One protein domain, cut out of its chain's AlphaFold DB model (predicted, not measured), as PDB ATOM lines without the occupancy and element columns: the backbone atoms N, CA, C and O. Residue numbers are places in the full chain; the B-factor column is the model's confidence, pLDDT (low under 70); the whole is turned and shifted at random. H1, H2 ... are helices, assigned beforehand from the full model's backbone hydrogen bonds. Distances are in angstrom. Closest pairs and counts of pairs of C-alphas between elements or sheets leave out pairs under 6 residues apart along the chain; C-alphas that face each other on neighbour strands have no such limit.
ATOM      1  N   LYS A   2     170.753 146.492 115.026       71.81
ATOM      2  CA  LYS A   2     171.336 145.516 115.986       71.81
ATOM      3  C   LYS A   2     171.928 144.227 115.383       71.81
ATOM      4  O   LYS A   2     172.932 143.727 115.867       71.81
ATOM      5  N   LEU A   3     171.322 143.691 114.320       78.31
ATOM      6  CA  LEU A   3     171.737 142.416 113.716       78.31
ATOM      7  C   LEU A   3     173.091 142.502 112.994       78.31
ATOM      8  O   LEU A   3     173.832 141.528 112.939       78.31
ATOM      9  N   TYR A   4     173.407 143.669 112.437       80.69
ATOM     10  CA  TYR A   4     174.647 143.903 111.705       80.69
ATOM     11  C   TYR A   4     175.843 144.025 112.662       80.69
ATOM     12  O   TYR A   4     176.849 143.342 112.489       80.69
ATOM     13  N   GLU A   5     175.687 144.797 113.738       81.38
ATOM     14  CA  GLU A   5     176.683 144.920 114.812       81.38
ATOM     15  C   GLU A   5     176.930 143.578 115.513       81.38
ATOM     16  O   GLU A   5     178.069 143.217 115.801       81.38
ATOM     17  N   GLN A   6     175.871 142.788 115.710       84.50
ATOM     18  CA  GLN A   6     175.979 141.446 116.277       84.50
ATOM     19  C   GLN A   6     176.784 140.498 115.375       84.50
ATOM     20  O   GLN A   6     177.579 139.699 115.871       84.50
ATOM     21  N   LYS A   7     176.625 140.598 114.048       82.50
ATOM     22  CA  LYS A   7     177.412 139.806 113.092       82.50
ATOM     23  C   LYS A   7     178.873 140.255 113.029       82.50
ATOM     24  O   LYS A   7     179.745 139.397 112.950       82.50
ATOM     25  N   LEU A   8     179.146 141.556 113.127       84.81
ATOM     26  CA  LEU A   8     180.514 142.076 113.229       84.81
ATOM     27  C   LEU A   8     181.218 141.574 114.497       84.81
ATOM     28  O   LEU A   8     182.328 141.057 114.410       84.81
ATOM     29  N   GLY A   9     180.540 141.602 115.649       84.31
ATOM     30  CA  GLY A   9     181.080 141.025 116.885       84.31
ATOM     31  C   GLY A   9     181.360 139.520 116.775       84.31
ATOM     32  O   GLY A   9     182.361 139.027 117.294       84.31
ATOM     33  N   ALA A  10     180.522 138.780 116.041       85.56
ATOM     34  CA  ALA A  10     180.749 137.360 115.771       85.56
ATOM     35  C   ALA A  10     181.957 137.104 114.847       85.56
ATOM     36  O   ALA A  10     182.610 136.063 114.963       85.56
ATOM     37  N   VAL A  11     182.266 138.028 113.931       85.69
ATOM     38  CA  VAL A  11     183.484 137.974 113.107       85.69
ATOM     39  C   VAL A  11     184.719 138.169 113.979       85.69
ATOM     40  O   VAL A  11     185.641 137.359 113.898       85.69
ATOM     41  N   ASP A  12     184.709 139.173 114.856       84.50
ATOM     42  CA  ASP A  12     185.834 139.449 115.755       84.50
ATOM     43  C   ASP A  12     186.113 138.282 116.705       84.50
ATOM     44  O   ASP A  12     187.258 137.844 116.828       84.50
ATOM     45  N   GLN A  13     185.070 137.687 117.294       86.12
ATOM     46  CA  GLN A  13     185.230 136.477 118.108       86.12
ATOM     47  C   GLN A  13     185.836 135.312 117.318       86.12
ATOM     48  O   GLN A  13     186.680 134.579 117.834       86.12
ATOM     49  N   LYS A  14     185.437 135.125 116.054       85.62
ATOM     50  CA  LYS A  14     186.010 134.062 115.218       85.62
ATOM     51  C   LYS A  14     187.465 134.313 114.857       85.62
ATOM     52  O   LYS A  14     188.230 133.353 114.820       85.62
ATOM     53  N   LEU A  15     187.850 135.562 114.605       85.81
ATOM     54  CA  LEU A  15     189.234 135.936 114.303       85.81
ATOM     55  C   LEU A  15     190.177 135.706 115.490       85.81
ATOM     56  O   LEU A  15     191.353 135.417 115.279       85.81
ATOM     57  N   GLN A  16     189.657 135.769 116.718       85.56
ATOM     58  CA  GLN A  16     190.389 135.440 117.946       85.56
ATOM     59  C   GLN A  16     190.467 133.931 118.238       85.56
ATOM     60  O   GLN A  16     191.087 133.518 119.217       85.56
ATOM     61  N   SER A  17     189.856 133.087 117.404       83.50
ATOM     62  CA  SER A  17     189.898 131.637 117.582       83.50
ATOM     63  C   SER A  17     191.334 131.093 117.500       83.50
ATOM     64  O   SER A  17     192.090 131.500 116.612       83.50
ATOM     65  N   PRO A  18     191.705 130.102 118.337       84.50
ATOM     66  CA  PRO A  18     193.031 129.480 118.297       84.50
ATOM     67  C   PRO A  18     193.357 128.858 116.933       84.50
ATOM     68  O   PRO A  18     194.514 128.872 116.514       84.50
ATOM     69  N   TYR A  19     192.347 128.404 116.185       81.69
ATOM     70  CA  TYR A  19     192.519 127.852 114.838       81.69
ATOM     71  C   TYR A  19     192.920 128.896 113.793       81.69
ATOM     72  O   TYR A  19     193.427 128.528 112.740       81.69
ATOM     73  N   LEU A  20     192.717 130.187 114.078       84.50
ATOM     74  CA  LEU A  20     193.084 131.322 113.225       84.50
ATOM     75  C   LEU A  20     194.229 132.159 113.821       84.50
ATOM     76  O   LEU A  20     194.552 133.238 113.321       84.50
ATOM     77  N   SER A  21     194.880 131.654 114.872       85.44
ATOM     78  CA  SER A  21     196.013 132.318 115.531       85.44
ATOM     79  C   SER A  21     197.194 132.576 114.588       85.44
ATOM     80  O   SER A  21     197.910 133.556 114.767       85.44
ATOM     81  N   TYR A  22     197.345 131.747 113.552       83.44
ATOM     82  CA  TYR A  22     198.382 131.863 112.524       83.44
ATOM     83  C   TYR A  22     198.172 133.027 111.539       83.44
ATOM     84  O   TYR A  22     199.079 133.339 110.767       83.44
ATOM     85  N   LEU A  23     196.985 133.647 111.512       86.50
ATOM     86  CA  LEU A  23     196.724 134.798 110.652       86.50
ATOM     87  C   LEU A  23     197.506 136.015 111.154       86.50
ATOM     88  O   LEU A  23     197.453 136.352 112.335       86.50
ATOM     89  N   SER A  24     198.187 136.701 110.237       88.19
ATOM     90  CA  SER A  24     198.861 137.964 110.541       88.19
ATOM     91  C   SER A  24     197.854 139.073 110.842       88.19
ATOM     92  O   SER A  24     196.724 139.048 110.347       88.19
ATOM     93  N   ASP A  25     198.281 140.097 111.579       86.88
ATOM     94  CA  ASP A  25     197.409 141.223 111.937       86.88
ATOM     95  C   ASP A  25     196.857 141.940 110.697       86.88
ATOM     96  O   ASP A  25     195.669 142.237 110.627       86.88
ATOM     97  N   LYS A  26     197.660 142.058 109.630       87.12
ATOM     98  CA  LYS A  26     197.200 142.568 108.325       87.12
ATOM     99  C   LYS A  26     196.054 141.739 107.731       87.12
ATOM    100  O   LYS A  26     195.149 142.291 107.113       87.12
ATOM    101  N   SER A  27     196.095 140.419 107.897       85.25
ATOM    102  CA  SER A  27     195.049 139.518 107.396       85.25
ATOM    103  C   SER A  27     193.766 139.650 108.217       85.25
ATOM    104  O   SER A  27     192.671 139.616 107.658       85.25
ATOM    105  N   ARG A  28     193.897 139.851 109.536       86.94
ATOM    106  CA  ARG A  28     192.766 140.120 110.437       86.94
ATOM    107  C   ARG A  28     192.099 141.453 110.108       86.94
ATOM    108  O   ARG A  28     190.881 141.490 109.963       86.94
ATOM    109  N   ASP A  29     192.887 142.499 109.880       87.19
ATOM    110  CA  ASP A  29     192.387 143.819 109.484       87.19
ATOM    111  C   ASP A  29     191.634 143.774 108.149       87.19
ATOM    112  O   ASP A  29     190.587 144.403 107.992       87.19
ATOM    113  N   LEU A  30     192.140 143.014 107.171       87.75
ATOM    114  CA  LEU A  30     191.450 142.816 105.894       87.75
ATOM    115  C   LEU A  30     190.134 142.053 106.069       87.75
ATOM    116  O   LEU A  30     189.130 142.440 105.473       87.75
ATOM    117  N   ALA A  31     190.107 141.021 106.914       85.44
ATOM    118  CA  ALA A  31     188.885 140.279 107.216       85.44
ATOM    119  C   ALA A  31     187.836 141.155 107.923       85.44
ATOM    120  O   ALA A  31     186.654 141.078 107.591       85.44
ATOM    121  N   GLN A  32     188.257 142.035 108.838       86.31
ATOM    122  CA  GLN A  32     187.372 143.014 109.474       86.31
ATOM    123  C   GLN A  32     186.831 144.038 108.475       86.31
ATOM    124  O   GLN A  32     185.646 144.364 108.513       86.31
ATOM    125  N   LYS A  33     187.669 144.538 107.559       88.31
ATOM    126  CA  LYS A  33     187.222 145.449 106.493       88.31
ATOM    127  C   LYS A  33     186.207 144.775 105.572       88.31
ATOM    128  O   LYS A  33     185.152 145.348 105.336       88.31
ATOM    129  N   ALA A  34     186.467 143.540 105.147       86.12
ATOM    130  CA  ALA A  34     185.534 142.763 104.331       86.12
ATOM    131  C   ALA A  34     184.215 142.467 105.069       86.12
ATOM    132  O   ALA A  34     183.140 142.524 104.478       86.12
ATOM    133  N   ALA A  35     184.265 142.218 106.381       87.88
ATOM    134  CA  ALA A  35     183.069 142.017 107.196       87.88
ATOM    135  C   ALA A  35     182.200 143.276 107.335       87.88
ATOM    136  O   ALA A  35     181.003 143.155 107.589       87.88
ATOM    137  N   ARG A  36     182.779 144.474 107.157       87.12
ATOM    138  CA  ARG A  36     182.017 145.732 107.085       87.12
ATOM    139  C   ARG A  36     181.288 145.918 105.751       87.12
ATOM    140  O   ARG A  36     180.389 146.746 105.668       87.12
ATOM    141  N   GLU A  37     181.676 145.187 104.714       88.38
ATOM    142  CA  GLU A  37     180.967 145.182 103.431       88.38
ATOM    143  C   GLU A  37     179.900 144.084 103.408       88.38
ATOM    144  O   GLU A  37     178.741 144.347 103.099       88.38
ATOM    145  N   ASP A  38     180.276 142.857 103.782       87.44
ATOM    146  CA  ASP A  38     179.376 141.704 103.820       87.44
ATOM    147  C   ASP A  38     179.739 140.769 104.993       87.44
ATOM    148  O   ASP A  38     180.607 139.889 104.873       87.44
ATOM    149  N   PRO A  39     179.087 140.938 106.158       83.69
ATOM    150  CA  PRO A  39     179.426 140.170 107.348       83.69
ATOM    151  C   PRO A  39     179.048 138.688 107.219       83.69
ATOM    152  O   PRO A  39     179.689 137.841 107.838       83.69
ATOM    153  N   ASP A  40     178.046 138.340 106.406       84.00
ATOM    154  CA  ASP A  40     177.618 136.948 106.235       84.00
ATOM    155  C   ASP A  40     178.635 136.148 105.420       84.00
ATOM    156  O   ASP A  40     179.001 135.028 105.802       84.00
ATOM    157  N   LYS A  41     179.161 136.736 104.338       86.75
ATOM    158  CA  LYS A  41     180.249 136.117 103.567       86.75
ATOM    159  C   LYS A  41     181.523 135.984 104.390       86.75
ATOM    160  O   LYS A  41     182.133 134.913 104.371       86.75
ATOM    161  N   ALA A  42     181.890 137.014 105.155       86.12
ATOM    162  CA  ALA A  42     183.058 136.962 106.033       86.12
ATOM    163  C   ALA A  42     182.920 135.861 107.099       86.12
ATOM    164  O   ALA A  42     183.840 135.070 107.314       86.12
ATOM    165  N   LEU A  43     181.742 135.733 107.721       85.12
ATOM    166  CA  LEU A  43     181.468 134.680 108.700       85.12
ATOM    167  C   LEU A  43     181.534 133.274 108.103       85.12
ATOM    168  O   LEU A  43     181.977 132.357 108.807       85.12
ATOM    169  N   LYS A  44     181.064 133.091 106.864       88.06
ATOM    170  CA  LYS A  44     181.136 131.812 106.149       88.06
ATOM    171  C   LYS A  44     182.586 131.454 105.839       88.06
ATOM    172  O   LYS A  44     183.037 130.390 106.243       88.06
ATOM    173  N   PHE A  45     183.334 132.392 105.262       87.00
ATOM    174  CA  PHE A  45     184.742 132.197 104.934       87.00
ATOM    175  C   PHE A  45     185.577 131.835 106.167       87.00
ATOM    176  O   PHE A  45     186.301 130.849 106.149       87.00
ATOM    177  N   LEU A  46     185.414 132.561 107.280       87.25
ATOM    178  CA  LEU A  46     186.126 132.256 108.527       87.25
ATOM    179  C   LEU A  46     185.759 130.882 109.105       87.25
ATOM    180  O   LEU A  46     186.610 130.233 109.706       87.25
ATOM    181  N   LYS A  47     184.511 130.432 108.924       87.62
ATOM    182  CA  LYS A  47     184.076 129.081 109.313       87.62
ATOM    183  C   LYS A  47     184.791 128.022 108.479       87.62
ATOM    184  O   LYS A  47     185.364 127.100 109.048       87.62
ATOM    185  N   ASP A  48     184.799 128.182 107.162       88.00
ATOM    186  CA  ASP A  48     185.437 127.231 106.245       88.00
ATOM    187  C   ASP A  48     186.950 127.145 106.510       88.00
ATOM    188  O   ASP A  48     187.541 126.065 106.525       88.00
ATOM    189  N   LEU A  49     187.567 128.285 106.827       87.12
ATOM    190  CA  LEU A  49     188.985 128.393 107.160       87.12
ATOM    191  C   LEU A  49     189.329 127.711 108.497       87.12
ATOM    192  O   LEU A  49     190.362 127.047 108.600       87.12
ATOM    193  N   GLN A  50     188.455 127.829 109.504       86.62
ATOM    194  CA  GLN A  50     188.574 127.092 110.769       86.62
ATOM    195  C   GLN A  50     188.459 125.581 110.549       86.62
ATOM    196  O   GLN A  50     189.312 124.838 111.025       86.62
ATOM    197  N   VAL A  51     187.452 125.134 109.792       88.19
ATOM    198  CA  VAL A  51     187.232 123.708 109.495       88.19
ATOM    199  C   VAL A  51     188.428 123.117 108.751       88.19
ATOM    200  O   VAL A  51     188.919 122.052 109.120       88.19
ATOM    201  N   SER A  52     188.951 123.826 107.748       86.06
ATOM    202  CA  SER A  52     190.133 123.383 107.005       86.06
ATOM    203  C   SER A  52     191.362 123.242 107.908       86.06
ATOM    204  O   SER A  52     192.076 122.242 107.815       86.06
ATOM    205  N   LYS A  53     191.596 124.194 108.818       85.81
ATOM    206  CA  LYS A  53     192.735 124.120 109.740       85.81
ATOM    207  C   LYS A  53     192.585 123.068 110.818       85.81
ATOM    208  O   LYS A  53     193.575 122.422 111.153       85.81
ATOM    209  N   GLN A  54     191.376 122.858 111.314       85.75
ATOM    210  CA  GLN A  54     191.094 121.773 112.239       85.75
ATOM    211  C   GLN A  54     191.349 120.412 111.574       85.75
ATOM    212  O   GLN A  54     192.042 119.581 112.151       85.75
ATOM    213  N   ALA A  55     190.894 120.222 110.331       86.00
ATOM    214  CA  ALA A  55     191.155 119.000 109.570       86.00
ATOM    215  C   ALA A  55     192.656 118.779 109.302       86.00
ATOM    216  O   ALA A  55     193.142 117.655 109.395       86.00
ATOM    217  N   GLU A  56     193.416 119.843 109.012       85.00
ATOM    218  CA  GLU A  56     194.874 119.758 108.833       85.00
ATOM    219  C   GLU A  56     195.590 119.357 110.134       85.00
ATOM    220  O   GLU A  56     196.514 118.540 110.113       85.00
ATOM    221  N   GLN A  57     195.170 119.918 111.272       83.94
ATOM    222  CA  GLN A  57     195.722 119.571 112.582       83.94
ATOM    223  C   GLN A  57     195.390 118.131 112.966       83.94
ATOM    224  O   GLN A  57     196.286 117.406 113.385       83.94
ATOM    225  N   GLU A  58     194.150 117.696 112.751       84.94
ATOM    226  CA  GLU A  58     193.722 116.328 113.033       84.94
ATOM    227  C   GLU A  58     194.459 115.313 112.148       84.94
ATOM    228  O   GLU A  58     194.909 114.278 112.634       84.94
ATOM    229  N   ALA A  59     194.669 115.620 110.864       85.06
ATOM    230  CA  ALA A  59     195.467 114.783 109.971       85.06
ATOM    231  C   ALA A  59     196.926 114.671 110.443       85.06
ATOM    232  O   ALA A  59     197.463 113.565 110.522       85.06
ATOM    233  N   LYS A  60     197.550 115.795 110.825       84.25
ATOM    234  CA  LYS A  60     198.910 115.813 111.393       84.25
ATOM    235  C   LYS A  60     198.997 115.065 112.718       84.25
ATOM    236  O   LYS A  60     200.008 114.421 112.990       84.25
ATOM    237  N   GLU A  61     197.972 115.153 113.557       83.31
ATOM    238  CA  GLU A  61     197.933 114.449 114.834       83.31
ATOM    239  C   GLU A  61     197.759 112.944 114.634       83.31
ATOM    240  O   GLU A  61     198.513 112.177 115.227       83.31
ATOM    241  N   ARG A  62     196.881 112.511 113.721       81.81
ATOM    242  CA  ARG A  62     196.768 111.098 113.327       81.81
ATOM    243  C   ARG A  62     198.065 110.563 112.728       81.81
ATOM    244  O   ARG A  62     198.466 109.452 113.051       81.81
ATOM    245  N   GLU A  63     198.749 111.340 111.891       83.50
ATOM    246  CA  GLU A  63     200.043 110.946 111.325       83.50
ATOM    247  C   GLU A  63     201.121 110.824 112.413       83.50
ATOM    248  O   GLU A  63     201.868 109.846 112.440       83.50
ATOM    249  N   ARG A  64     201.162 111.763 113.371       83.56
ATOM    250  CA  ARG A  64     202.052 111.685 114.541       83.56
ATOM    251  C   ARG A  64     201.728 110.498 115.436       83.56
ATOM    252  O   ARG A  64     202.656 109.833 115.882       83.56
ATOM    253  N   GLN A  65     200.451 110.219 115.687       81.00
ATOM    254  CA  GLN A  65     200.019 109.060 116.464       81.00
ATOM    255  C   GLN A  65     200.402 107.764 115.752       81.00
ATOM    256  O   GLN A  65     201.019 106.911 116.376       81.00
ATOM    257  N   ALA A  66     200.173 107.650 114.443       80.88
ATOM    258  CA  ALA A  66     200.588 106.488 113.658       80.88
ATOM    259  C   ALA A  66     202.118 106.321 113.621       80.88
ATOM    260  O   ALA A  66     202.627 105.203 113.688       80.88
ATOM    261  N   ALA A  67     202.881 107.415 113.542       79.69
ATOM    262  CA  ALA A  67     204.338 107.376 113.629       79.69
ATOM    263  C   ALA A  67     204.816 106.965 115.032       79.69
ATOM    264  O   ALA A  67     205.718 106.138 115.150       79.69
ATOM    265  N   GLN A  68     204.193 107.485 116.091       78.94
ATOM    266  CA  GLN A  68     204.478 107.087 117.469       78.94
ATOM    267  C   GLN A  68     204.064 105.648 117.757       78.94
ATOM    268  O   GLN A  68     204.764 104.972 118.491       78.94
ATOM    269  N   GLU A  69     202.973 105.154 117.186       78.31
ATOM    270  CA  GLU A  69     202.537 103.767 117.327       78.31
ATOM    271  C   GLU A  69     203.476 102.822 116.573       78.31
ATOM    272  O   GLU A  69     203.860 101.791 117.111       78.31
ATOM    273  N   LYS A  70     203.972 103.215 115.391       73.19
ATOM    274  CA  LYS A  70     205.052 102.496 114.692       73.19
ATOM    275  C   LYS A  70     206.355 102.486 115.490       73.19
ATOM    276  O   LYS A  70     207.030 101.459 115.532       73.19
ATOM    277  N   LEU A  71     206.714 103.601 116.128       69.75
ATOM    278  CA  LEU A  71     207.884 103.673 117.005       69.75
ATOM    279  C   LEU A  71     207.681 102.846 118.274       69.75
ATOM    280  O   LEU A  71     208.563 102.075 118.606       69.75
ATOM    281  N   LYS A  72     206.510 102.900 118.913       68.06
ATOM    282  CA  LYS A  72     206.165 102.080 120.080       68.06
ATOM    283  C   LYS A  72     206.066 100.601 119.746       68.06
ATOM    284  O   LYS A  72     206.455  99.795 120.576       68.06
ATOM    285  N   ALA A  73     205.598 100.217 118.561       63.06
ATOM    286  CA  ALA A  73     205.647  98.836 118.082       63.06
ATOM    287  C   ALA A  73     207.104  98.383 117.902       63.06
ATOM    288  O   ALA A  73     207.470  97.279 118.285       63.06
ATOM    289  N   ARG A  74     207.970  99.268 117.396       59.19
ATOM    290  CA  ARG A  74     209.409  99.009 117.270       59.19
ATOM    291  C   ARG A  74     210.131  98.995 118.627       59.19
ATOM    292  O   ARG A  74     211.037  98.195 118.821       59.19
ATOM    293  N   GLU A  75     209.702  99.816 119.580       54.50
ATOM    294  CA  GLU A  75     210.222  99.877 120.948       54.50
ATOM    295  C   GLU A  75     209.670  98.764 121.840       54.50
ATOM    296  O   GLU A  75     210.393  98.285 122.697       54.50
ATOM    297  N   SER A  76     208.451  98.264 121.627       53.16
ATOM    298  CA  SER A  76     207.950  97.047 122.294       53.16
ATOM    299  C   SER A  76     208.583  95.775 121.720       53.16
ATOM    300  O   SER A  76     208.689  94.781 122.431       53.16
TER     301      SER A  76
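AT A GLANCE: This is residues 2 to 76 of the 176 residues of an uncharacterized protein of Alphaproteobacteria bacterium 41-28 (UniProt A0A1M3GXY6). Three helices pack together as a small up-and-down bundle, each running against the one before, and residues 58 to 76 of the long H3 stick out from it as an arm. The printed part has 75 residues, with H1, H2 and H3 in that order and no named strand, and is all helix. It is extended, with a radius of gyration of the C-alphas of 17.7 A and spans of 61 by 22 by 14 A.

HOW THE PARTS SIT: H1, residues 2 to 15, and H2, residues 25 to 37, touch as a hairpin at a shallow tilt of 21 degrees; their closest C-alphas, of Leu 8 and Ala 35, are 6.6 A apart. H2, with residues 31 to 35 alone, touches residues 41 to 43 of H3, residues 39 to 76, in a second hairpin at a steep tilt of 38 degrees, with C-alphas of Ala 35 and Ala 42 closest at 5.2 A. H3 touches H1 with residues 39 to 47 alone, the same way at a shallow tilt of 25 degrees, closest at C-alphas of Val 11 and Leu 43, 5.9 A. Every O i to N i+4 pair is within hydrogen-bond range in H1 and H3, and 8 of 9 in H2.

IN THESE COORDINATES: H1 begins at C-alpha 2, (171.336, 145.516, 115.986), and is 20.4 A long. H2 is 18.9 A long. H3 is 53.8 A long and ends at C-alpha 76, (207.950, 97.047, 122.294).

THE WHOLE: The C-alphas farthest apart, of Lys 2 and Ser 76, are 61.1 A apart. The printed part has no cut and no long link. Residues 71 to 76 have pLDDT under 70.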